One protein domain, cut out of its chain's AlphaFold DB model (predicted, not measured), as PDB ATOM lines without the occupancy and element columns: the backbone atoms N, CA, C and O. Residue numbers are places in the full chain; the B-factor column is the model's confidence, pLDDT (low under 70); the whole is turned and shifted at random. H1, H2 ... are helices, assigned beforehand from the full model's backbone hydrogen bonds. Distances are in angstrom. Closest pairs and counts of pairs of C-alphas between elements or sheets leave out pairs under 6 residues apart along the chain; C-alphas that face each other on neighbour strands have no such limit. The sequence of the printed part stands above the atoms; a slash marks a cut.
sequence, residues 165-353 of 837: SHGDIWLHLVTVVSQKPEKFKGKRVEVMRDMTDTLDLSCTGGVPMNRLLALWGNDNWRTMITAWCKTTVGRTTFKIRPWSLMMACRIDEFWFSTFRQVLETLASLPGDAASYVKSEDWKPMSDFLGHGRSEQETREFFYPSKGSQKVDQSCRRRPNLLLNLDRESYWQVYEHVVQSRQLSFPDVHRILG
ATOM      1  N   SER A 165      71.415  28.809 125.228       89.19
ATOM      2  CA  SER A 165      70.746  30.108 125.195       89.19
ATOM      3  C   SER A 165      70.772  30.748 126.596       89.19
ATOM      4  O   SER A 165      70.743  30.057 127.613       89.19
ATOM      5  N   HIS A 166      70.730  32.082 126.677       93.19
ATOM      6  CA  HIS A 166      70.508  32.776 127.952       93.19
ATOM      7  C   HIS A 166      69.233  32.298 128.681       93.19
ATOM      8  O   HIS A 166      69.194  32.322 129.909       93.19
ATOM      9  N   GLY A 167      68.208  31.862 127.940       94.31
ATOM     10  CA  GLY A 167      66.978  31.283 128.485       94.31
ATOM     11  C   GLY A 167      67.147  29.833 128.942       94.31
ATOM     12  O   GLY A 167      66.554  29.454 129.948       94.31
ATOM     13  N   ASP A 168      68.000  29.044 128.275       92.12
ATOM     14  CA  ASP A 168      68.402  27.723 128.780       92.12
ATOM     15  C   ASP A 168      69.151  27.873 130.117       92.12
ATOM     16  O   ASP A 168      68.778  27.245 131.103       92.12
ATOM     17  N   ILE A 169      70.155  28.763 130.181       92.50
ATOM     18  CA  ILE A 169      70.927  29.063 131.405       92.50
ATOM     19  C   ILE A 169      69.994  29.493 132.541       92.50
ATOM     20  O   ILE A 169      70.133  29.018 133.668       92.50
ATOM     21  N   TRP A 170      69.013  30.351 132.248       95.62
ATOM     22  CA  TRP A 170      68.017  30.759 133.235       95.62
ATOM     23  C   TRP A 170      67.185  29.576 133.749       95.62
ATOM     24  O   TRP A 170      67.031  29.415 134.960       95.62
ATOM     25  N   LEU A 171      66.679  28.709 132.863       95.06
ATOM     26  CA  LEU A 171      65.932  27.516 133.277       95.06
ATOM     27  C   LEU A 171      66.792  26.516 134.060       95.06
ATOM     28  O   LEU A 171      66.277  25.889 134.987       95.06
ATOM     29  N   HIS A 172      68.086  26.387 133.759       92.38
ATOM     30  CA  HIS A 172      69.003  25.582 134.572       92.38
ATOM     31  C   HIS A 172      69.141  26.151 135.990       92.38
ATOM     32  O   HIS A 172      69.041  25.390 136.948       92.38
ATOM     33  N   LEU A 173      69.269  27.474 136.158       94.06
ATOM     34  CA  LEU A 173      69.288  28.110 137.488       94.06
ATOM     35  C   LEU A 173      67.967  27.908 138.253       94.06
ATOM     36  O   LEU A 173      67.985  27.599 139.445       94.06
ATOM     37  N   VAL A 174      66.821  28.020 137.574       95.31
ATOM     38  CA  VAL A 174      65.498  27.714 138.157       95.31
ATOM     39  C   VAL A 174      65.401  26.240 138.565       95.31
ATOM     40  O   VAL A 174      64.844  25.933 139.616       95.31
ATOM     41  N   THR A 175      65.994  25.335 137.783       94.19
ATOM     42  CA  THR A 175      66.050  23.895 138.084       94.19
ATOM     43  C   THR A 175      66.954  23.591 139.283       94.19
ATOM     44  O   THR A 175      66.631  22.706 140.068       94.19
ATOM     45  N   VAL A 176      68.047  24.336 139.494       92.81
ATOM     46  CA  VAL A 176      68.842  24.231 140.734       92.81
ATOM     47  C   VAL A 176      67.978  24.591 141.944       92.81
ATOM     48  O   VAL A 176      67.890  23.806 142.884       92.81
ATOM     49  N   VAL A 177      67.316  25.753 141.922       93.75
ATOM     50  CA  VAL A 177      66.586  26.268 143.096       93.75
ATOM     51  C   VAL A 177      65.285  25.510 143.374       93.75
ATOM     52  O   VAL A 177      64.884  25.420 144.531       93.75
ATOM     53  N   SER A 178      64.653  24.891 142.370       93.12
ATOM     54  CA  SER A 178      63.494  24.013 142.605       93.12
ATOM     55  C   SER A 178      63.857  22.703 143.317       93.12
ATOM     56  O   SER A 178      63.000  22.120 143.974       93.12
ATOM     57  N   GLN A 179      65.108  22.244 143.202       92.81
ATOM     58  CA  GLN A 179      65.629  21.068 143.914       92.81
ATOM     59  C   GLN A 179      66.342  21.432 145.225       92.81
ATOM     60  O   GLN A 179      66.403  20.616 146.140       92.81
ATOM     61  N   LYS A 180      66.906  22.643 145.302       92.19
ATOM     62  CA  LYS A 180      67.682  23.164 146.433       92.19
ATOM     63  C   LYS A 180      67.288  24.614 146.737       92.19
ATOM     64  O   LYS A 180      67.959  25.540 146.274       92.19
ATOM     65  N   PRO A 181      66.193  24.850 147.484       91.69
ATOM     66  CA  PRO A 181      65.680  26.196 147.754       91.69
ATOM     67  C   PRO A 181      66.635  27.110 148.537       91.69
ATOM     68  O   PRO A 181      66.373  28.309 148.648       91.69
ATOM     69  N   GLU A 182      67.714  26.581 149.108       90.62
ATOM     70  CA  GLU A 182      68.792  27.321 149.771       90.62
ATOM     71  C   GLU A 182      69.819  27.931 148.797       90.62
ATOM     72  O   GLU A 182      70.507  28.888 149.160       90.62
ATOM     73  N   LYS A 183      69.908  27.418 147.562       91.44
ATOM     74  CA  LYS A 183      70.860  27.878 146.538       91.44
ATOM     75  C   LYS A 183      70.603  29.320 146.096       91.44
ATOM     76  O   LYS A 183      69.476  29.815 146.104       91.44
ATOM     77  N   PHE A 184      71.675  29.984 145.659       91.06
ATOM     78  CA  PHE A 184      71.657  31.354 145.126       91.06
ATOM     79  C   PHE A 184      71.049  32.421 146.064       91.06
ATOM     80  O   PHE A 184      70.527  33.439 145.604       91.06
ATOM     81  N   LYS A 185      71.158  32.206 147.382       88.62
ATOM     82  CA  LYS A 185      70.836  33.163 148.456       88.62
ATOM     83  C   LYS A 185      72.121  33.635 149.158       88.62
ATOM     84  O   LYS A 185      73.172  33.019 149.011       88.62
ATOM     85  N   GLY A 186      72.042  34.722 149.926       89.50
ATOM     86  CA  GLY A 186      73.194  35.303 150.635       89.50
ATOM     87  C   GLY A 186      73.836  36.479 149.893       89.50
ATOM     88  O   GLY A 186      73.160  37.197 149.152       89.50
ATOM     89  N   LYS A 187      75.133  36.737 150.113       88.38
ATOM     90  CA  LYS A 187      75.792  37.942 149.576       88.38
ATOM     91  C   LYS A 187      76.053  37.803 148.075       88.38
ATOM     92  O   LYS A 187      76.398  36.730 147.590       88.38
ATOM     93  N   ARG A 188      75.999  38.917 147.333       88.19
ATOM     94  CA  ARG A 188      76.184  38.968 145.863       88.19
ATOM     95  C   ARG A 188      77.404  38.180 145.355       88.19
ATOM     96  O   ARG A 188      77.306  37.515 144.330       88.19
ATOM     97  N   VAL A 189      78.533  38.235 146.068       88.56
ATOM     98  CA  VAL A 189      79.782  37.527 145.711       88.56
ATOM     99  C   VAL A 189      79.686  36.013 145.950       88.56
ATOM    100  O   VAL A 189      80.272  35.228 145.208       88.56
ATOM    101  N   GLU A 190      78.938  35.588 146.968       90.88
ATOM    102  CA  GLU A 190      78.689  34.174 147.271       90.88
ATOM    103  C   GLU A 190      77.739  33.579 146.230       90.88
ATOM    104  O   GLU A 190      78.072  32.561 145.632       90.88
ATOM    105  N   VAL A 191      76.644  34.280 145.912       91.38
ATOM    106  CA  VAL A 191      75.697  33.899 144.850       91.38
ATOM    107  C   VAL A 191      76.369  33.866 143.472       91.38
ATOM    108  O   VAL A 191      76.151  32.926 142.712       91.38
ATOM    109  N   MET A 192      77.229  34.842 143.150       90.38
ATOM    110  CA  MET A 192      78.004  34.842 141.900       90.38
ATOM    111  C   MET A 192      78.861  33.582 141.771       90.38
ATOM    112  O   MET A 192      78.855  32.942 140.717       90.38
ATOM    113  N   ARG A 193      79.585  33.225 142.840       89.25
ATOM    114  CA  ARG A 193      80.425  32.027 142.865       89.25
ATOM    115  C   ARG A 193      79.570  30.769 142.760       89.25
ATOM    116  O   ARG A 193      79.831  29.956 141.893       89.25
ATOM    117  N   ASP A 194      78.512  30.654 143.556       89.94
ATOM    118  CA  ASP A 194      77.621  29.490 143.577       89.94
ATOM    119  C   ASP A 194      76.958  29.228 142.210       89.94
ATOM    120  O   ASP A 194      76.922  28.086 141.754       89.94
ATOM    121  N   MET A 195      76.509  30.271 141.497       90.94
ATOM    122  CA  MET A 195      76.005  30.140 140.119       90.94
ATOM    123  C   MET A 195      77.089  29.676 139.140       90.94
ATOM    124  O   MET A 195      76.849  28.775 138.333       90.94
ATOM    125  N   THR A 196      78.277  30.284 139.218       87.38
ATOM    126  CA  THR A 196      79.418  29.959 138.350       87.38
ATOM    127  C   THR A 196      79.870  28.517 138.579       87.38
ATOM    128  O   THR A 196      79.922  27.737 137.631       87.38
ATOM    129  N   ASP A 197      80.082  28.130 139.836       86.38
ATOM    130  CA  ASP A 197      80.523  26.801 140.258       86.38
ATOM    131  C   ASP A 197      79.469  25.721 139.980       86.38
ATOM    132  O   ASP A 197      79.844  24.581 139.700       86.38
ATOM    133  N   THR A 198      78.169  26.046 140.036       85.75
ATOM    134  CA  THR A 198      77.082  25.073 139.823       85.75
ATOM    135  C   THR A 198      76.863  24.751 138.342       85.75
ATOM    136  O   THR A 198      76.716  23.576 138.016       85.75
ATOM    137  N   LEU A 199      76.877  25.740 137.439       81.62
ATOM    138  CA  LEU A 199      76.625  25.528 135.998       81.62
ATOM    139  C   LEU A 199      77.878  25.629 135.106       81.62
ATOM    140  O   LEU A 199      77.766  25.513 133.891       81.62
ATOM    141  N   ASP A 200      79.060  25.824 135.701       80.31
ATOM    142  CA  ASP A 200      80.343  26.069 135.015       80.31
ATOM    143  C   ASP A 200      80.322  27.278 134.060       80.31
ATOM    144  O   ASP A 200      80.853  27.265 132.945       80.31
ATOM    145  N   LEU A 201      79.687  28.368 134.509       78.62
ATOM    146  CA  LEU A 201      79.489  29.561 133.676       78.62
ATOM    147  C   LEU A 201      80.806  30.284 133.341       78.62
ATOM    148  O   LEU A 201      80.868  31.018 132.354       78.62
ATOM    149  N   SER A 202      81.865  30.005 134.106       67.06
ATOM    150  CA  SER A 202      83.271  30.332 133.843       67.06
ATOM    151  C   SER A 202      83.709  29.936 132.433       67.06
ATOM    152  O   SER A 202      84.293  30.745 131.714       67.06
ATOM    153  N   CYS A 203      83.368  28.719 132.009       57.50
ATOM    154  CA  CYS A 203      83.706  28.189 130.688       57.50
ATOM    155  C   CYS A 203      82.762  28.719 129.589       57.50
ATOM    156  O   CYS A 203      83.094  28.711 128.403       57.50
ATOM    157  N   THR A 204      81.597  29.264 129.960       59.53
ATOM    158  CA  THR A 204      80.666  29.944 129.039       59.53
ATOM    159  C   THR A 204      81.029  31.422 128.823       59.53
ATOM    160  O   THR A 204      80.170  32.303 128.879       59.53
ATOM    161  N   GLY A 205      82.312  31.709 128.561       58.12
ATOM    162  CA  GLY A 205      82.848  33.070 128.419       58.12
ATOM    163  C   GLY A 205      82.003  33.941 127.483       58.12
ATOM    164  O   GLY A 205      81.974  33.708 126.272       58.12
ATOM    165  N   GLY A 206      81.264  34.894 128.057       75.25
ATOM    166  CA  GLY A 206      80.222  35.672 127.373       75.25
ATOM    167  C   GLY A 206      78.937  35.874 128.191       75.25
ATOM    168  O   GLY A 206      78.213  36.833 127.929       75.25
ATOM    169  N   VAL A 207      78.659  35.046 129.207       86.44
ATOM    170  CA  VAL A 207      77.519  35.263 130.123       86.44
ATOM    171  C   VAL A 207      77.785  36.480 131.030       86.44
ATOM    172  O   VAL A 207      78.726  36.456 131.826       86.44
ATOM    173  N   PRO A 208      76.970  37.555 130.981       90.81
ATOM    174  CA  PRO A 208      77.226  38.770 131.753       90.81
ATOM    175  C   PRO A 208      76.734  38.616 133.204       90.81
ATOM    176  O   PRO A 208      75.699  39.165 133.588       90.81
ATOM    177  N   MET A 209      77.492  37.880 134.024       90.62
ATOM    178  CA  MET A 209      77.123  37.479 135.395       90.62
ATOM    179  C   MET A 209      76.605  38.626 136.276       90.62
ATOM    180  O   MET A 209      75.603  38.470 136.967       90.62
ATOM    181  N   ASN A 210      77.213  39.816 136.211       91.06
ATOM    182  CA  ASN A 210      76.765  40.978 136.990       91.06
ATOM    183  C   ASN A 210      75.346  41.472 136.635       91.06
ATOM    184  O   ASN A 210      74.668  42.028 137.502       91.06
ATOM    185  N   ARG A 211      74.893  41.259 135.392       93.69
ATOM    186  CA  ARG A 211      73.526  41.561 134.932       93.69
ATOM    187  C   ARG A 211      72.571  40.400 135.231       93.69
ATOM    188  O   ARG A 211      71.443  40.646 135.641       93.69
ATOM    189  N   LEU A 212      73.043  39.154 135.115       94.75
ATOM    190  CA  LEU A 212      72.287  37.950 135.487       94.75
ATOM    191  C   LEU A 212      71.887  37.970 136.970       94.75
ATOM    192  O   LEU A 212      70.725  37.754 137.294       94.75
ATOM    193  N   LEU A 213      72.822  38.321 137.856       93.62
ATOM    194  CA  LEU A 213      72.581  38.462 139.297       93.62
ATOM    195  C   LEU A 213      71.616  39.598 139.644       93.62
ATOM    196  O   LEU A 213      70.894  39.492 140.627       93.62
ATOM    197  N   ALA A 214      71.601  40.680 138.860       93.00
ATOM    198  CA  ALA A 214      70.659  41.776 139.066       93.00
ATOM    199  C   ALA A 214      69.227  41.341 138.707       93.00
ATOM    200  O   ALA A 214      68.316  41.549 139.499       93.00
ATOM    201  N   LEU A 215      69.050  40.654 137.569       95.88
ATOM    202  CA  LEU A 215      67.765  40.057 137.176       95.88
ATOM    203  C   LEU A 215      67.305  38.958 138.147       95.88
ATOM    204  O   LEU A 215      66.121  38.853 138.442       95.88
ATOM    205  N   TRP A 216      68.230  38.140 138.658       95.19
ATOM    206  CA  TRP A 216      67.930  37.108 139.657       95.19
ATOM    207  C   TRP A 216      67.630  37.687 141.045       95.19
ATOM    208  O   TRP A 216      66.963  37.047 141.850       95.19
ATOM    209  N   GLY A 217      68.148  38.877 141.345       93.19
ATOM    210  CA  GLY A 217      67.974  39.567 142.619       93.19
ATOM    211  C   GLY A 217      66.718  40.434 142.714       93.19
ATOM    212  O   GLY A 217      66.512  41.015 143.776       93.19
ATOM    213  N   ASN A 218      65.921  40.538 141.645       93.81
ATOM    214  CA  ASN A 218      64.631  41.229 141.619       93.81
ATOM    215  C   ASN A 218      63.504  40.205 141.424       93.81
ATOM    216  O   ASN A 218      63.511  39.461 140.445       93.81
ATOM    217  N   ASP A 219      62.532  40.153 142.328       92.81
ATOM    218  CA  ASP A 219      61.553  39.059 142.381       92.81
ATOM    219  C   ASP A 219      60.500  39.110 141.270       92.81
ATOM    220  O   ASP A 219      60.108  38.067 140.734       92.81
ATOM    221  N   ASN A 220      60.109  40.314 140.855       93.00
ATOM    222  CA  ASN A 220      59.151  40.526 139.773       93.00
ATOM    223  C   ASN A 220      59.757  40.108 138.424       93.00
ATOM    224  O   ASN A 220      59.168  39.308 137.691       93.00
ATOM    225  N   TRP A 221      60.979  40.563 138.132       96.19
ATOM    226  CA  TRP A 221      61.719  40.158 136.934       96.19
ATOM    227  C   TRP A 221      62.108  38.682 136.972       96.19
ATOM    228  O   TRP A 221      61.937  37.995 135.965       96.19
ATOM    229  N   ARG A 222      62.542  38.151 138.123       96.31
ATOM    230  CA  ARG A 222      62.839  36.720 138.299       96.31
ATOM    231  C   ARG A 222      61.624  35.858 137.948       96.31
ATOM    232  O   ARG A 222      61.761  34.853 137.246       96.31
ATOM    233  N   THR A 223      60.436  36.266 138.390       96.31
ATOM    234  CA  THR A 223      59.166  35.585 138.097       96.31
ATOM    235  C   THR A 223      58.803  35.697 136.616       96.31
ATOM    236  O   THR A 223      58.580  34.670 135.968       96.31
ATOM    237  N   MET A 224      58.830  36.907 136.046       97.62
ATOM    238  CA  MET A 224      58.499  37.142 134.636       97.62
ATOM    239  C   MET A 224      59.438  36.391 133.685       97.62
ATOM    240  O   MET A 224      58.971  35.668 132.809       97.62
ATOM    241  N   ILE A 225      60.757  36.470 133.888       98.31
ATOM    242  CA  ILE A 225      61.751  35.756 133.067       98.31
ATOM    243  C   ILE A 225      61.559  34.237 133.174       98.31
ATOM    244  O   ILE A 225      61.710  33.526 132.180       98.31
ATOM    245  N   THR A 226      61.188  33.727 134.351       97.62
ATOM    246  CA  THR A 226      60.920  32.294 134.548       97.62
ATOM    247  C   THR A 226      59.661  31.834 133.814       97.62
ATOM    248  O   THR A 226      59.669  30.748 133.237       97.62
ATOM    249  N   ALA A 227      58.594  32.638 133.794       97.19
ATOM    250  CA  ALA A 227      57.411  32.361 132.976       97.19
ATOM    251  C   ALA A 227      57.745  32.439 131.475       97.19
ATOM    252  O   ALA A 227      57.452  31.509 130.725       97.19
ATOM    253  N   TRP A 228      58.458  33.492 131.069       97.50
ATOM    254  CA  TRP A 228      58.913  33.733 129.701       97.50
ATOM    255  C   TRP A 228      59.736  32.561 129.148       97.50
ATOM    256  O   TRP A 228      59.338  31.921 128.173       97.50
ATOM    257  N   CYS A 229      60.846  32.209 129.804       96.62
ATOM    258  CA  CYS A 229      61.808  31.214 129.315       96.62
ATOM    259  C   CYS A 229      61.270  29.775 129.273       96.62
ATOM    260  O   CYS A 229      61.857  28.938 128.581       96.62
ATOM    261  N   LYS A 230      60.163  29.465 129.967       94.06
ATOM    262  CA  LYS A 230      59.478  28.169 129.816       94.06
ATOM    263  C   LYS A 230      59.006  27.967 128.371       94.06
ATOM    264  O   LYS A 230      59.219  26.882 127.825       94.06
ATOM    265  N   THR A 231      58.454  29.010 127.745       94.62
ATOM    266  CA  THR A 231      57.978  28.992 126.347       94.62
ATOM    267  C   THR A 231      59.123  28.977 125.332       94.62
ATOM    268  O   THR A 231      60.210  29.494 125.594       94.62
ATOM    269  N   THR A 232      58.885  28.435 124.135       92.56
ATOM    270  CA  THR A 232      59.898  28.390 123.063       92.56
ATOM    271  C   THR A 232      60.181  29.778 122.469       92.56
ATOM    272  O   THR A 232      61.347  30.108 122.224       92.56
ATOM    273  N   VAL A 233      59.163  30.640 122.343       94.38
ATOM    274  CA  VAL A 233      59.335  32.073 122.026       94.38
ATOM    275  C   VAL A 233      60.234  32.743 123.067       94.38
ATOM    276  O   VAL A 233      61.229  33.380 122.719       94.38
ATOM    277  N   GLY A 234      59.953  32.561 124.358       95.56
ATOM    278  CA  GLY A 234      60.702  33.238 125.410       95.56
ATOM    279  C   GLY A 234      62.131  32.727 125.593       95.56
ATOM    280  O   GLY A 234      63.061  33.517 125.752       95.56
ATOM    281  N   ARG A 235      62.351  31.414 125.470       92.69
ATOM    282  CA  ARG A 235      63.685  30.792 125.575       92.69
ATOM    283  C   ARG A 235      64.626  31.167 124.428       92.69
ATOM    284  O   ARG A 235      65.845  31.141 124.601       92.69
ATOM    285  N   THR A 236      64.084  31.506 123.260       91.50
ATOM    286  CA  THR A 236      64.867  31.969 122.101       91.50
ATOM    287  C   THR A 236      65.117  33.477 122.149       91.50
ATOM    288  O   THR A 236      66.235  33.915 121.856       91.50
ATOM    289  N   THR A 237      64.132  34.265 122.587       94.94
ATOM    290  CA  THR A 237      64.198  35.736 122.650       94.94
ATOM    291  C   THR A 237      64.904  36.303 123.881       94.94
ATOM    292  O   THR A 237      65.530  37.354 123.765       94.94
ATOM    293  N   PHE A 238      64.867  35.644 125.047       96.44
ATOM    294  CA  PHE A 238      65.496  36.172 126.264       96.44
ATOM    295  C   PHE A 238      67.001  36.415 126.071       96.44
ATOM    296  O   PHE A 238      67.744  35.538 125.611       96.44
ATOM    297  N   LYS A 239      67.463  37.614 126.452       95.38
ATOM    298  CA  LYS A 239      68.879  38.010 126.473       95.38
ATOM    299  C   LYS A 239      69.154  38.837 127.730       95.38
ATOM    300  O   LYS A 239      68.545  39.885 127.924       95.38
ATOM    301  N   ILE A 240      70.135  38.415 128.531       95.44
ATOM    302  CA  ILE A 240      70.438  39.034 129.834       95.44
ATOM    303  C   ILE A 240      70.771  40.534 129.703       95.44
ATOM    304  O   ILE A 240      70.328  41.321 130.536       95.44
ATOM    305  N   ARG A 241      71.510  40.964 128.660       93.75
ATOM    306  CA  ARG A 241      71.843  42.393 128.470       93.75
ATOM    307  C   ARG A 241      70.585  43.256 128.236       93.75
ATOM    308  O   ARG A 241      70.332  44.062 129.129       93.75
ATOM    309  N   PRO A 242      69.793  43.096 127.155       95.06
ATOM    310  CA  PRO A 242      68.533  43.824 126.968       95.06
ATOM    311  C   PRO A 242      67.613  43.802 128.192       95.06
ATOM    312  O   PRO A 242      67.260  44.859 128.701       95.06
ATOM    313  N   TRP A 243      67.324  42.628 128.760       96.94
ATOM    314  CA  TRP A 243      66.386  42.521 129.886       96.94
ATOM    315  C   TRP A 243      66.876  43.261 131.141       96.94
ATOM    316  O   TRP A 243      66.094  43.926 131.814       96.94
ATOM    317  N   SER A 244      68.186  43.253 131.421       95.56
ATOM    318  CA  SER A 244      68.754  44.058 132.517       95.56
ATOM    319  C   SER A 244      68.698  45.575 132.282       95.56
ATOM    320  O   SER A 244      68.745  46.331 133.249       95.56
ATOM    321  N   LEU A 245      68.593  46.031 131.027       93.88
ATOM    322  CA  LEU A 245      68.363  47.443 130.695       93.88
ATOM    323  C   LEU A 245      66.883  47.803 130.857       93.88
ATOM    324  O   LEU A 245      66.576  48.835 131.447       93.88
ATOM    325  N   MET A 246      65.975  46.929 130.414       95.62
ATOM    326  CA  MET A 246      64.526  47.097 130.583       95.62
ATOM    327  C   MET A 246      64.140  47.221 132.069       95.62
ATOM    328  O   MET A 246      63.405  48.139 132.426       95.62
ATOM    329  N   MET A 247      64.722  46.387 132.940       94.94
ATOM    330  CA  MET A 247      64.596  46.499 134.403       94.94
ATOM    331  C   MET A 247      65.157  47.821 134.950       94.94
ATOM    332  O   MET A 247      64.546  48.457 135.805       94.94
ATOM    333  N   ALA A 248      66.313  48.275 134.453       92.75
ATOM    334  CA  ALA A 248      66.916  49.533 134.904       92.75
ATOM    335  C   ALA A 248      66.053  50.771 134.579       92.75
ATOM    336  O   ALA A 248      66.190  51.796 135.244       92.75
ATOM    337  N   CYS A 249      65.142  50.669 133.605       93.12
ATOM    338  CA  CYS A 249      64.220  51.742 133.227       93.12
ATOM    339  C   CYS A 249      63.085  51.978 134.247       93.12
ATOM    340  O   CYS A 249      62.462  53.037 134.194       93.12
ATOM    341  N   ARG A 250      62.804  51.036 135.170       93.75
ATOM    342  CA  ARG A 250      61.717  51.118 136.178       93.75
ATOM    343  C   ARG A 250      60.320  51.413 135.587       93.75
ATOM    344  O   ARG A 250      59.488  52.059 136.228       93.75
ATOM    345  N   ILE A 251      60.052  50.935 134.372       94.88
ATOM    346  CA  ILE A 251      58.751  51.031 133.672       94.88
ATOM    347  C   ILE A 251      58.132  49.639 133.473       94.88
ATOM    348  O   ILE A 251      57.550  49.323 132.444       94.88
ATOM    349  N   ASP A 252      58.308  48.788 134.482       94.44
ATOM    350  CA  ASP A 252      58.165  47.332 134.415       94.44
ATOM    351  C   ASP A 252      56.815  46.850 133.866       94.44
ATOM    352  O   ASP A 252      56.790  45.915 133.071       94.44
ATOM    353  N   GLU A 253      55.703  47.512 134.206       93.00
ATOM    354  CA  GLU A 253      54.378  47.107 133.711       93.00
ATOM    355  C   GLU A 253      54.199  47.301 132.203       93.00
ATOM    356  O   GLU A 253      53.455  46.535 131.603       93.00
ATOM    357  N   PHE A 254      54.901  48.252 131.577       94.75
ATOM    358  CA  PHE A 254      54.868  48.454 130.122       94.75
ATOM    359  C   PHE A 254      55.549  47.306 129.365       94.75
ATOM    360  O   PHE A 254      55.128  46.908 128.282       94.75
ATOM    361  N   TRP A 255      56.593  46.723 129.959       95.19
ATOM    362  CA  TRP A 255      57.205  45.503 129.438       95.19
ATOM    363  C   TRP A 255      56.334  44.280 129.746       95.19
ATOM    364  O   TRP A 255      56.136  43.402 128.904       95.19
ATOM    365  N   PHE A 256      55.813  44.214 130.972       95.06
ATOM    366  CA  PHE A 256      55.069  43.061 131.462       95.06
ATOM    367  C   PHE A 256      53.659  42.961 130.873       95.06
ATOM    368  O   PHE A 256      53.166  41.843 130.783       95.06
ATOM    369  N   SER A 257      53.011  44.048 130.440       92.81
ATOM    370  CA  SER A 257      51.729  44.004 129.718       92.81
ATOM    371  C   SER A 257      51.860  43.160 128.448       92.81
ATOM    372  O   SER A 257      51.199  42.130 128.320       92.81
ATOM    373  N   THR A 258      52.826  43.498 127.588       93.38
ATOM    374  CA  THR A 258      53.134  42.725 126.375       93.38
ATOM    375  C   THR A 258      53.574  41.296 126.699       93.38
ATOM    376  O   THR A 258      53.062  40.350 126.101       93.38
ATOM    377  N   PHE A 259      54.490  41.087 127.656       96.12
ATOM    378  CA  PHE A 259      54.945  39.725 127.981       96.12
ATOM    379  C   PHE A 259      53.824  38.839 128.553       96.12
ATOM    380  O   PHE A 259      53.758  37.663 128.193       96.12
ATOM    381  N   ARG A 260      52.921  39.381 129.384       95.19
ATOM    382  CA  ARG A 260      51.718  38.675 129.867       95.19
ATOM    383  C   ARG A 260      50.789  38.330 128.707       95.19
ATOM    384  O   ARG A 260      50.457  37.163 128.556       95.19
ATOM    385  N   GLN A 261      50.472  39.287 127.833       93.12
ATOM    386  CA  GLN A 261      49.579  39.082 126.687       93.12
ATOM    387  C   GLN A 261      50.104  38.006 125.710       93.12
ATOM    388  O   GLN A 261      49.325  37.190 125.216       93.12
ATOM    389  N   VAL A 262      51.424  37.928 125.481       95.44
ATOM    390  CA  VAL A 262      52.052  36.809 124.743       95.44
ATOM    391  C   VAL A 262      51.901  35.482 125.499       95.44
ATOM    392  O   VAL A 262      51.559  34.470 124.889       95.44
ATOM    393  N   LEU A 263      52.169  35.457 126.810       96.69
ATOM    394  CA  LEU A 263      52.098  34.241 127.634       96.69
ATOM    395  C   LEU A 263      50.670  33.690 127.738       96.69
ATOM    396  O   LEU A 263      50.480  32.484 127.610       96.69
ATOM    397  N   GLU A 264      49.681  34.561 127.925       94.88
ATOM    398  CA  GLU A 264      48.248  34.250 127.931       94.88
ATOM    399  C   GLU A 264      47.804  33.719 126.564       94.88
ATOM    400  O   GLU A 264      47.158  32.674 126.480       94.88
ATOM    401  N   THR A 265      48.238  34.370 125.481       95.19
ATOM    402  CA  THR A 265      47.941  33.930 124.114       95.19
ATOM    403  C   THR A 265      48.539  32.559 123.819       95.19
ATOM    404  O   THR A 265      47.827  31.683 123.333       95.19
ATOM    405  N   LEU A 266      49.803  32.317 124.181       96.56
ATOM    406  CA  LEU A 266      50.423  30.993 124.070       96.56
ATOM    407  C   LEU A 266      49.695  29.951 124.932       96.56
ATOM    408  O   LEU A 266      49.462  28.847 124.456       96.56
ATOM    409  N   ALA A 267      49.297  30.293 126.160       95.44
ATOM    410  CA  ALA A 267      48.570  29.390 127.056       95.44
ATOM    411  C   ALA A 267      47.140  29.057 126.588       95.44
ATOM    412  O   ALA A 267      46.586  28.052 127.027       95.44
ATOM    413  N   SER A 268      46.547  29.870 125.706       95.69
ATOM    414  CA  SER A 268      45.226  29.610 125.117       95.69
ATOM    415  C   SER A 268      45.243  28.649 123.918       95.69
ATOM    416  O   SER A 268      44.192  28.127 123.541       95.69
ATOM    417  N   LEU A 269      46.415  28.406 123.315       96.06
ATOM    418  CA  LEU A 269      46.534  27.554 122.131       96.06
ATOM    419  C   LEU A 269      46.217  26.082 122.463       96.06
ATOM    420  O   LEU A 269      46.620  25.593 123.519       96.06
ATOM    421  N   PRO A 270      45.544  25.345 121.560       95.88
ATOM    422  CA  PRO A 270      45.117  23.973 121.820       95.88
ATOM    423  C   PRO A 270      46.283  22.978 121.934       95.88
ATOM    424  O   PRO A 270      47.313  23.097 121.265       95.88
ATOM    425  N   GLY A 271      46.079  21.944 122.755       91.88
ATOM    426  CA  GLY A 271      47.017  20.834 122.930       91.88
ATOM    427  C   GLY A 271      48.365  21.273 123.508       91.88
ATOM    428  O   GLY A 271      48.430  22.014 124.485       91.88
ATOM    429  N   ASP A 272      49.451  20.800 122.904       89.38
ATOM    430  CA  ASP A 272      50.830  21.179 123.220       89.38
ATOM    431  C   ASP A 272      51.402  22.226 122.240       89.38
ATOM    432  O   ASP A 272      52.606  22.509 122.270       89.38
ATOM    433  N   ALA A 273      50.558  22.843 121.396       92.75
ATOM    434  CA  ALA A 273      50.976  23.723 120.300       92.75
ATOM    435  C   ALA A 273      51.904  24.866 120.749       92.75
ATOM    436  O   ALA A 273      52.889  25.169 120.074       92.75
ATOM    437  N   ALA A 274      51.645  25.436 121.930       91.69
ATOM    438  CA  ALA A 274      52.451  26.476 122.573       91.69
ATOM    439  C   ALA A 274      53.941  26.111 122.748       91.69
ATOM    440  O   ALA A 274      54.801  26.995 122.791       91.69
ATOM    441  N   SER A 275      54.267  24.817 122.838       88.88
ATOM    442  CA  SER A 275      55.651  24.333 122.930       88.88
ATOM    443  C   SER A 275      56.403  24.422 121.595       88.88
ATOM    444  O   SER A 275      57.630  24.562 121.584       88.88
ATOM    445  N   TYR A 276      55.683  24.397 120.470       89.50
ATOM    446  CA  TYR A 276      56.253  24.397 119.125       89.50
ATOM    447  C   TYR A 276      56.351  25.784 118.489       89.50
ATOM    448  O   TYR A 276      57.178  25.945 117.593       89.50
ATOM    449  N   VAL A 277      55.560  26.766 118.944       94.00
ATOM    450  CA  VAL A 277      55.606  28.154 118.448       94.00
ATOM    451  C   VAL A 277      56.989  28.758 118.707       94.00
ATOM    452  O   VAL A 277      57.406  28.937 119.858       94.00
ATOM    453  N   LYS A 278      57.722  29.078 117.637       91.50
ATOM    454  CA  LYS A 278      59.041  29.722 117.710       91.50
ATOM    455  C   LYS A 278      58.932  31.233 117.558       91.50
ATOM    456  O   LYS A 278      57.887  31.770 117.207       91.50
ATOM    457  N   SER A 279      60.034  31.940 117.796       91.75
ATOM    458  CA  SER A 279      60.096  33.392 117.587       91.75
ATOM    459  C   SER A 279      59.913  33.770 116.106       91.75
ATOM    460  O   SER A 279      59.318  34.804 115.795       91.75
ATOM    461  N   GLU A 280      60.353  32.886 115.205       91.75
ATOM    462  CA  GLU A 280      60.173  32.963 113.753       91.75
ATOM    463  C   GLU A 280      58.733  32.684 113.292       91.75
ATOM    464  O   GLU A 280      58.342  33.180 112.239       91.75
ATOM    465  N   ASP A 281      57.944  31.935 114.072       94.38
ATOM    466  CA  ASP A 281      56.498  31.778 113.858       94.38
ATOM    467  C   ASP A 281      55.732  32.964 114.461       94.38
ATOM    468  O   ASP A 281      54.805  33.489 113.848       94.38
ATOM    469  N   TRP A 282      56.149  33.420 115.649       95.44
ATOM    470  CA  TRP A 282      55.488  34.509 116.366       95.44
ATOM    471  C   TRP A 282      55.502  35.815 115.581       95.44
ATOM    472  O   TRP A 282      54.476  36.480 115.532       95.44
ATOM    473  N   LYS A 283      56.626  36.177 114.941       94.38
ATOM    474  CA  LYS A 283      56.709  37.442 114.196       94.38
ATOM    475  C   LYS A 283      55.627  37.578 113.108       94.38
ATOM    476  O   LYS A 283      54.837  38.508 113.199       94.38
ATOM    477  N   PRO A 284      55.514  36.679 112.109       94.19
ATOM    478  CA  PRO A 284      54.447  36.796 111.122       94.19
ATOM    479  C   PRO A 284      53.055  36.667 111.760       94.19
ATOM    480  O   PRO A 284      52.115  37.258 111.244       94.19
ATOM    481  N   MET A 285      52.898  35.954 112.883       94.88
ATOM    482  CA  MET A 285      51.627  35.957 113.615       94.88
ATOM    483  C   MET A 285      51.308  37.341 114.204       94.88
ATOM    484  O   MET A 285      50.175  37.784 114.053       94.88
ATOM    485  N   SER A 286      52.268  38.070 114.783       93.88
ATOM    486  CA  SER A 286      52.037  39.446 115.250       93.88
ATOM    487  C   SER A 286      51.873  40.460 114.118       93.88
ATOM    488  O   SER A 286      51.042  41.357 114.223       93.88
ATOM    489  N   ASP A 287      52.605  40.287 113.015       91.12
ATOM    490  CA  ASP A 287      52.552  41.185 111.855       91.12
ATOM    491  C   ASP A 287      51.192  41.115 111.114       91.12
ATOM    492  O   ASP A 287      50.807  42.080 110.460       91.12
ATOM    493  N   PHE A 288      50.463  39.987 111.197       89.31
ATOM    494  CA  PHE A 288      49.215  39.746 110.443       89.31
ATOM    495  C   PHE A 288      47.961  39.471 111.297       89.31
ATOM    496  O   PHE A 288      46.852  39.700 110.818       89.31
ATOM    497  N   LEU A 289      48.074  38.953 112.527       89.75
ATOM    498  CA  LEU A 289      46.922  38.525 113.345       89.75
ATOM    499  C   LEU A 289      46.563  39.543 114.443       89.75
ATOM    500  O   LEU A 289      46.178  39.166 115.555       89.75
ATOM    501  N   GLY A 290      46.675  40.833 114.121       79.00
ATOM    502  CA  GLY A 290      46.365  41.946 115.019       79.00
ATOM    503  C   GLY A 290      44.902  42.015 115.486       79.00
ATOM    504  O   GLY A 290      44.053  41.184 115.146       79.00
ATOM    505  N   HIS A 291      44.606  43.036 116.295       75.06
ATOM    506  CA  HIS A 291      43.246  43.326 116.747       75.06
ATOM    507  C   HIS A 291      42.327  43.672 115.563       75.06
ATOM    508  O   HIS A 291      42.733  44.353 114.628       75.06
ATOM    509  N   GLY A 292      41.078  43.197 115.608       76.38
ATOM    510  CA  GLY A 292      40.067  43.479 114.581       76.38
ATOM    511  C   GLY A 292      40.130  42.612 113.315       76.38
ATOM    512  O   GLY A 292      39.249  42.759 112.471       76.38
ATOM    513  N   ARG A 293      41.106  41.694 113.190       87.81
ATOM    514  CA  ARG A 293      41.261  40.819 112.011       87.81
ATOM    515  C   ARG A 293      39.970  40.085 111.631       87.81
ATOM    516  O   ARG A 293      39.243  39.565 112.485       87.81
ATOM    517  N   SER A 294      39.730  39.957 110.334       89.44
ATOM    518  CA  SER A 294      38.665  39.124 109.789       89.44
ATOM    519  C   SER A 294      39.041  37.638 109.762       89.44
ATOM    520  O   SER A 294      40.207  37.227 109.812       89.44
ATOM    521  N   GLU A 295      38.017  36.799 109.608       89.94
ATOM    522  CA  GLU A 295      38.183  35.379 109.296       89.94
ATOM    523  C   GLU A 295      38.874  35.170 107.936       89.94
ATOM    524  O   GLU A 295      39.635  34.218 107.781       89.94
ATOM    525  N   GLN A 296      38.680  36.079 106.969       89.62
ATOM    526  CA  GLN A 296      39.336  35.989 105.664       89.62
ATOM    527  C   GLN A 296      40.845  36.228 105.763       89.62
ATOM    528  O   GLN A 296      41.597  35.399 105.259       89.62
ATOM    529  N   GLU A 297      41.289  37.283 106.446       89.94
ATOM    530  CA  GLU A 297      42.720  37.558 106.657       89.94
ATOM    531  C   GLU A 297      43.379  36.434 107.466       89.94
ATOM    532  O   GLU A 297      44.459  35.960 107.115       89.94
ATOM    533  N   THR A 298      42.690  35.925 108.493       92.81
ATOM    534  CA  THR A 298      43.148  34.760 109.270       92.81
ATOM    535  C   THR A 298      43.314  33.527 108.368       92.81
ATOM    536  O   THR A 298      44.354  32.868 108.377       92.81
ATOM    537  N   ARG A 299      42.320  33.224 107.529       92.56
ATOM    538  CA  ARG A 299      42.362  32.121 106.558       92.56
ATOM    539  C   ARG A 299      43.474  32.289 105.528       92.56
ATOM    540  O   ARG A 299      44.172  31.320 105.248       92.56
ATOM    541  N   GLU A 300      43.660  33.476 104.971       92.25
ATOM    542  CA  GLU A 300      44.713  33.751 103.987       92.25
ATOM    543  C   GLU A 300      46.107  33.711 104.629       92.25
ATOM    544  O   GLU A 300      47.061  33.246 104.003       92.25
ATOM    545  N   PHE A 301      46.222  34.068 105.912       94.06
ATOM    546  CA  PHE A 301      47.452  33.914 106.677       94.06
ATOM    547  C   PHE A 301      47.874  32.440 106.834       94.06
ATOM    548  O   PHE A 301      49.034  32.115 106.561       94.06
ATOM    549  N   PHE A 302      46.961  31.549 107.236       95.25
ATOM    550  CA  PHE A 302      47.254  30.116 107.422       95.25
ATOM    551  C   PHE A 302      47.223  29.305 106.103       95.25
ATOM    552  O   PHE A 302      47.957  28.324 105.966       95.25
ATOM    553  N   TYR A 303      46.422  29.711 105.112       94.56
ATOM    554  CA  TYR A 303      46.145  28.968 103.871       94.56
ATOM    555  C   TYR A 303      46.083  29.888 102.627       94.56
ATOM    556  O   TYR A 303      45.048  29.971 101.956       94.56
ATOM    557  N   PRO A 304      47.194  30.546 102.240       88.94
ATOM    558  CA  PRO A 304      47.202  31.604 101.217       88.94
ATOM    559  C   PRO A 304      46.776  31.167  99.804       88.94
ATOM    560  O   PRO A 304      46.486  32.003  98.958       88.94
ATOM    561  N   SER A 305      46.714  29.864  99.510       82.81
ATOM    562  CA  SER A 305      46.304  29.340  98.194       82.81
ATOM    563  C   SER A 305      44.786  29.143  98.029       82.81
ATOM    564  O   SER A 305      44.377  28.439  97.105       82.81
ATOM    565  N   LYS A 306      43.952  29.681  98.932       78.44
ATOM    566  CA  LYS A 306      42.496  29.426  98.961       78.44
ATOM    567  C   LYS A 306      41.594  30.657  98.807       78.44
ATOM    568  O   LYS A 306      40.457  30.484  98.367       78.44
ATOM    569  N   GLY A 307      42.082  31.863  99.116       72.25
ATOM    570  CA  GLY A 307      41.296  33.104  99.049       72.25
ATOM    571  C   GLY A 307      39.937  32.962  99.746       72.25
ATOM    572  O   GLY A 307      39.842  32.382 100.827       72.25
ATOM    573  N   SER A 308      38.860  33.394  99.087       71.00
ATOM    574  CA  SER A 308      37.494  33.343  99.628       71.00
ATOM    575  C   SER A 308      36.884  31.938  99.802       71.00
ATOM    576  O   SER A 308      35.797  31.832 100.375       71.00
ATOM    577  N   GLN A 309      37.524  30.851  99.344       77.81
ATOM    578  CA  GLN A 309      36.964  29.492  99.454       77.81
ATOM    579  C   GLN A 309      36.899  28.988 100.906       77.81
ATOM    580  O   GLN A 309      37.695  29.382 101.759       77.81
ATOM    581  N   LYS A 310      35.985  28.046 101.188       83.69
ATOM    582  CA  LYS A 310      36.064  27.255 102.426       83.69
ATOM    583  C   LYS A 310      37.364  26.444 102.445       83.69
ATOM    584  O   LYS A 310      37.834  25.964 101.408       83.69
ATOM    585  N   VAL A 311      37.931  26.316 103.638       88.31
ATOM    586  CA  VAL A 311      39.179  25.599 103.911       88.31
ATOM    587  C   VAL A 311      38.871  24.446 104.856       88.31
ATOM    588  O   VAL A 311      37.949  24.525 105.663       88.31
ATOM    589  N   ASP A 312      39.637  23.376 104.713       87.00
ATOM    590  CA  ASP A 312      39.564  22.154 105.498       87.00
ATOM    591  C   ASP A 312      40.986  21.690 105.859       87.00
ATOM    592  O   ASP A 312      41.985  22.220 105.359       87.00
ATOM    593  N   GLN A 313      41.089  20.650 106.684       85.62
ATOM    594  CA  GLN A 313      42.365  20.040 107.066       85.62
ATOM    595  C   GLN A 313      43.208  19.558 105.869       85.62
ATOM    596  O   GLN A 313      44.436  19.487 105.963       85.62
ATOM    597  N   SER A 314      42.586  19.216 104.733       85.44
ATOM    598  CA  SER A 314      43.291  18.722 103.543       85.44
ATOM    599  C   SER A 314      44.079  19.825 102.823       85.44
ATOM    600  O   SER A 314      45.042  19.527 102.107       85.44
ATOM    601  N   CYS A 315      43.718  21.090 103.047       87.50
ATOM    602  CA  CYS A 315      44.282  22.243 102.363       87.50
ATOM    603  C   CYS A 315      45.787  22.442 102.622       87.50
ATOM    604  O   CYS A 315      46.363  22.015 103.627       87.50
ATOM    605  N   ARG A 316      46.454  23.120 101.680       90.44
ATOM    606  CA  ARG A 316      47.893  23.401 101.745       90.44
ATOM    607  C   ARG A 316      48.175  24.516 102.759       90.44
ATOM    608  O   ARG A 316      47.949  25.684 102.451       90.44
ATOM    609  N   ARG A 317      48.701  24.145 103.931       93.62
ATOM    610  CA  ARG A 317      49.184  25.091 104.951       93.62
ATOM    611  C   ARG A 317      50.259  26.043 104.414       93.62
ATOM    612  O   ARG A 317      51.017  25.666 103.511       93.62
ATOM    613  N   ARG A 318      50.365  27.243 104.997       93.62
ATOM    614  CA  ARG A 318      51.432  28.213 104.694       93.62
ATOM    615  C   ARG A 318      52.806  27.540 104.868       93.62
ATOM    616  O   ARG A 318      53.041  26.903 105.898       93.62
ATOM    617  N   PRO A 319      53.733  27.654 103.899       89.69
ATOM    618  CA  PRO A 319      55.095  27.167 104.090       89.69
ATOM    619  C   PRO A 319      55.776  27.923 105.238       89.69
ATOM    620  O   PRO A 319      55.542  29.114 105.430       89.69
ATOM    621  N   ASN A 320      56.652  27.227 105.962       89.50
ATOM    622  CA  ASN A 320      57.501  27.766 107.033       89.50
ATOM    623  C   ASN A 320      56.788  28.336 108.276       89.50
ATOM    624  O   ASN A 320      57.474  28.872 109.137       89.50
ATOM    625  N   LEU A 321      55.468  28.167 108.408       93.75
ATOM    626  CA  LEU A 321      54.699  28.515 109.609       93.75
ATOM    627  C   LEU A 321      54.344  27.250 110.403       93.75
ATOM    628  O   LEU A 321      53.820  26.293 109.827       93.75
ATOM    629  N   LEU A 322      54.614  27.261 111.708       93.25
ATOM    630  CA  LEU A 322      54.321  26.208 112.690       93.25
ATOM    631  C   LEU A 322      54.739  24.810 112.202       93.25
ATOM    632  O   LEU A 322      54.018  23.824 112.358       93.25
ATOM    633  N   LEU A 323      55.925  24.732 111.583       90.19
ATOM    634  CA  LEU A 323      56.409  23.559 110.839       90.19
ATOM    635  C   LEU A 323      56.364  22.244 111.631       90.19
ATOM    636  O   LEU A 323      56.146  21.191 111.032       90.19
ATOM    637  N   ASN A 324      56.588  22.330 112.944       87.75
ATOM    638  CA  ASN A 324      56.655  21.198 113.864       87.75
ATOM    639  C   ASN A 324      55.280  20.603 114.220       87.75
ATOM    640  O   ASN A 324      55.243  19.472 114.692       87.75
ATOM    641  N   LEU A 325      54.175  21.331 114.010       91.88
ATOM    642  CA  LEU A 325      52.833  20.772 114.189       91.88
ATOM    643  C   LEU A 325      52.535  19.766 113.073       91.88
ATOM    644  O   LEU A 325      52.959  19.956 111.926       91.88
ATOM    645  N   ASP A 326      51.754  18.734 113.384       91.31
ATOM    646  CA  ASP A 326      51.138  17.888 112.364       91.31
ATOM    647  C   ASP A 326      49.951  18.604 111.679       91.31
ATOM    648  O   ASP A 326      49.779  19.820 111.793       91.31
ATOM    649  N   ARG A 327      49.161  17.875 110.885       91.94
ATOM    650  CA  ARG A 327      47.999  18.431 110.171       91.94
ATOM    651  C   ARG A 327      46.831  18.770 111.105       91.94
ATOM    652  O   ARG A 327      46.129  19.740 110.829       91.94
ATOM    653  N   GLU A 328      46.624  17.986 112.156       94.38
ATOM    654  CA  GLU A 328      45.497  18.116 113.079       94.38
ATOM    655  C   GLU A 328      45.749  19.275 114.045       94.38
ATOM    656  O   GLU A 328      44.985  20.238 114.064       94.38
ATOM    657  N   SER A 329      46.890  19.280 114.740       94.94
ATOM    658  CA  SER A 329      47.252  20.364 115.664       94.94
ATOM    659  C   SER A 329      47.391  21.716 114.950       94.94
ATOM    660  O   SER A 329      47.032  22.752 115.506       94.94
ATOM    661  N   TYR A 330      47.857  21.732 113.693       96.25
ATOM    662  CA  TYR A 330      47.883  22.956 112.879       96.25
ATOM    663  C   TYR A 330      46.473  23.458 112.533       96.25
ATOM    664  O   TYR A 330      46.229  24.664 112.572       96.25
ATOM    665  N   TRP A 331      45.540  22.550 112.220       95.12
ATOM    666  CA  TRP A 331      44.139  22.908 111.993       95.12
ATOM    667  C   TRP A 331      43.484  23.448 113.268       95.12
ATOM    668  O   TRP A 331      42.866  24.507 113.219       95.12
ATOM    669  N   GLN A 332      43.670  22.780 114.408       96.44
ATOM    670  CA  GLN A 332      43.104  23.211 115.690       96.44
ATOM    671  C   GLN A 332      43.598  24.607 116.094       96.44
ATOM    672  O   GLN A 332      42.806  25.422 116.559       96.44
ATOM    673  N   VAL A 333      44.881  24.927 115.868       96.44
ATOM    674  CA  VAL A 333      45.409  26.288 116.081       96.44
ATOM    675  C   VAL A 333      44.731  27.303 115.156       96.44
ATOM    676  O   VAL A 333      44.320  28.360 115.630       96.44
ATOM    677  N   TYR A 334      44.575  27.002 113.862       95.75
ATOM    678  CA  TYR A 334      43.855  27.879 112.929       95.75
ATOM    679  C   TYR A 334      42.399  28.111 113.366       95.75
ATOM    680  O   TYR A 334      41.958  29.257 113.464       95.75
ATOM    681  N   GLU A 335      41.670  27.037 113.668       95.06
ATOM    682  CA  GLU A 335      40.268  27.085 114.079       95.06
ATOM    683  C   GLU A 335      40.096  27.870 115.387       95.06
ATOM    684  O   GLU A 335      39.247  28.761 115.458       95.06
ATOM    685  N   HIS A 336      40.965  27.647 116.377       95.81
ATOM    686  CA  HIS A 336      40.985  28.440 117.606       95.81
ATOM    687  C   HIS A 336      41.235  29.932 117.326       95.81
ATOM    688  O   HIS A 336      40.554  30.781 117.892       95.81
ATOM    689  N   VAL A 337      42.173  30.288 116.440       94.69
ATOM    690  CA  VAL A 337      42.471  31.698 116.110       94.69
ATOM    691  C   VAL A 337      41.320  32.383 115.353       94.69
ATOM    692  O   VAL A 337      41.147  33.599 115.494       94.69
ATOM    693  N   VAL A 338      40.516  31.631 114.590       93.12
ATOM    694  CA  VAL A 338      39.284  32.121 113.939       93.12
ATOM    695  C   VAL A 338      38.147  32.319 114.947       93.12
ATOM    696  O   VAL A 338      37.477  33.354 114.915       93.12
ATOM    697  N   GLN A 339      37.932  31.354 115.847       93.56
ATOM    698  CA  GLN A 339      36.889  31.417 116.878       93.56
ATOM    699  C   GLN A 339      37.197  32.518 117.910       93.56
ATOM    700  O   GLN A 339      36.364  33.385 118.185       93.56
ATOM    701  N   SER A 340      38.426  32.548 118.428       92.06
ATOM    702  CA  SER A 340      38.908  33.506 119.426       92.06
ATOM    703  C   SER A 340      39.290  34.851 118.792       92.06
ATOM    704  O   SER A 340      40.453  35.256 118.805       92.06
ATOM    705  N   ARG A 341      38.317  35.601 118.255       85.25
ATOM    706  CA  ARG A 341      38.557  36.930 117.638       85.25
ATOM    707  C   ARG A 341      39.190  37.968 118.582       85.25
ATOM    708  O   ARG A 341      39.818  38.908 118.113       85.25
ATOM    709  N   GLN A 342      39.043  37.792 119.898       84.12
ATOM    710  CA  GLN A 342      39.680  38.629 120.928       84.12
ATOM    711  C   GLN A 342      41.143  38.239 121.218       84.12
ATOM    712  O   GLN A 342      41.878  39.025 121.816       84.12
ATOM    713  N   LEU A 343      41.580  37.046 120.793       89.50
ATOM    714  CA  LEU A 343      42.964  36.596 120.934       89.50
ATOM    715  C   LEU A 343      43.888  37.527 120.151       89.50
ATOM    716  O   LEU A 343      43.573  37.889 119.018       89.50
ATOM    717  N   SER A 344      45.018  37.904 120.736       88.56
ATOM    718  CA  SER A 344      45.856  38.994 120.236       88.56
ATOM    719  C   SER A 344      47.315  38.572 120.169       88.56
ATOM    720  O   SER A 344      47.845  37.993 121.108       88.56
ATOM    721  N   PHE A 345      47.974  38.869 119.053       92.94
ATOM    722  CA  PHE A 345      49.377  38.526 118.837       92.94
ATOM    723  C   PHE A 345      50.218  39.809 118.899       92.94
ATOM    724  O   PHE A 345      50.507  40.393 117.859       92.94
ATOM    725  N   PRO A 346      50.572  40.319 120.094       92.06
ATOM    726  CA  PRO A 346      51.362  41.540 120.203       92.06
ATOM    727  C   PRO A 346      52.781  41.353 119.648       92.06
ATOM    728  O   PRO A 346      53.421  40.308 119.835       92.06
ATOM    729  N   ASP A 347      53.292  42.398 118.994       91.94
ATOM    730  CA  ASP A 347      54.661  42.436 118.486       91.94
ATOM    731  C   ASP A 347      55.669  42.637 119.629       91.94
ATOM    732  O   ASP A 347      56.075  43.746 119.985       91.94
ATOM    733  N   VAL A 348      56.114  41.514 120.188       93.25
ATOM    734  CA  VAL A 348      57.188  41.484 121.181       93.25
ATOM    735  C   VAL A 348      58.560  41.837 120.585       93.25
ATOM    736  O   VAL A 348      59.462  42.230 121.327       93.25
ATOM    737  N   HIS A 349      58.746  41.753 119.261       93.00
ATOM    738  CA  HIS A 349      59.999  42.147 118.606       93.00
ATOM    739  C   HIS A 349      60.177  43.665 118.602       93.00
ATOM    740  O   HIS A 349      61.305  44.114 118.799       93.00
ATOM    741  N   ARG A 350      59.097  44.456 118.499       91.50
ATOM    742  CA  ARG A 350      59.143  45.920 118.691       91.50
ATOM    743  C   ARG A 350      59.766  46.306 120.031       91.50
ATOM    744  O   ARG A 350      60.616  47.188 120.063       91.50
ATOM    745  N   ILE A 351      59.380  45.636 121.120       92.38
ATOM    746  CA  ILE A 351      59.907  45.896 122.472       92.38
ATOM    747  C   ILE A 351      61.318  45.323 122.660       92.38
ATOM    748  O   ILE A 351      62.189  45.994 123.212       92.38
ATOM    749  N   LEU A 352      61.580  44.102 122.185       94.00
ATOM    750  CA  LEU A 352      62.894  43.460 122.327       94.00
ATOM    751  C   LEU A 352      63.978  44.061 121.415       94.00
ATOM    752  O   LEU A 352      65.164  43.875 121.689       94.00
ATOM    753  N   GLY A 353      63.580  44.761 120.350       93.56
ATOM    754  CA  GLY A 353      64.454  45.497 119.437       93.56
ATOM    755  C   GLY A 353      64.807  46.917 119.893       93.56
ATOM    756  O   GLY A 353      65.621  47.564 119.237       93.56
TER     757      GLY A 353
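Overview. This is residues 165 to 353 of the 837 residues of an uncharacterized protein of Claviceps purpurea (strain 20.1) (UniProt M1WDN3). Short helices make a long body, with H4, H5 and H7 in the middle, H1, H2, H3 and H6 toward one end, and H9, H10 and H11 with the unnamed stretch 303 to 326 at the other. The last helix, H12, folds back to pack on H7. The printed part has 189 residues with twelve named helices, H1 to H12 in order, and no named strand: all helix. It is only just compact, close to loose, with a radius of gyration of the C-alphas of 19.4 A and spans of 64 by 32 by 27 A.

Arrangement. H1, residues 166 to 179, and H2, residues 188 to 199, only just touch, with 3 pairs of C-alphas within 8 A, the closest Leu 173 and Met 195, 7.5 A. H3, residues 209 to 216, touches H2 about perpendicular at 81 degrees, closest C-alphas Met 192 and Leu 213, 7.0 A. H4, residues 219 to 230, touches H1 with residues 226 to 230 alone, closest C-alphas Gly 167 and Cys 229, 5.2 A. H5, residues 232 to 237, touches H4 only at the corner, closest C-alphas Cys 229 and Arg 235, 4.2 A. H4 and H5 are the hub, touching 4 helices each. H6, residues 240 to 248, touches H3, closest C-alphas Arg 211 and Ser 244, 5.9 A. H7, residues 252 to 268, touches H4 at a shallow tilt of 33 degrees, only just short of steep, the same way, closest C-alphas Trp 228 and Leu 263, 7.1 A. H8, residues 273 to 276, only just touches H5, with 3 pairs of C-alphas within 8 A. H9, residues 279 to 288, touches H5, closest C-alphas Val 233 and Ser 279, 4.7 A. H10, residues 295 to 302, forms hairpins with H9 and with H11, residues 327 to 339, each at 29 degrees. H12, residues 348 to 352, touches H7, closest C-alphas Thr 258 and Val 348, 6.7 A. Every O i to N i+4 pair is within hydrogen-bond range in H2, H5, H6, H10, H11 and H12; H1 has 9 of 10, H3 3 of 4, H4 7 of 8, H7 12 of 13 and H9 5 of 6, while H8 is too short for one.

Along the chain. H1 begins at C-alpha 166 (70.508, 32.776, 127.952) and is 20.4 A long. H7 is the longest, 23.8 A; H11 is 18.4 A. H12 ends at C-alpha 352 (62.894, 43.460, 122.327).

Size, cuts and confidence. The C-alphas of Lys 187 and Gln 309, the two farthest apart, are 64.0 A apart. The printed part has no cut. The link from H10 to H11, 24 residues, is long. Residues 202 to 205 have pLDDT under 70.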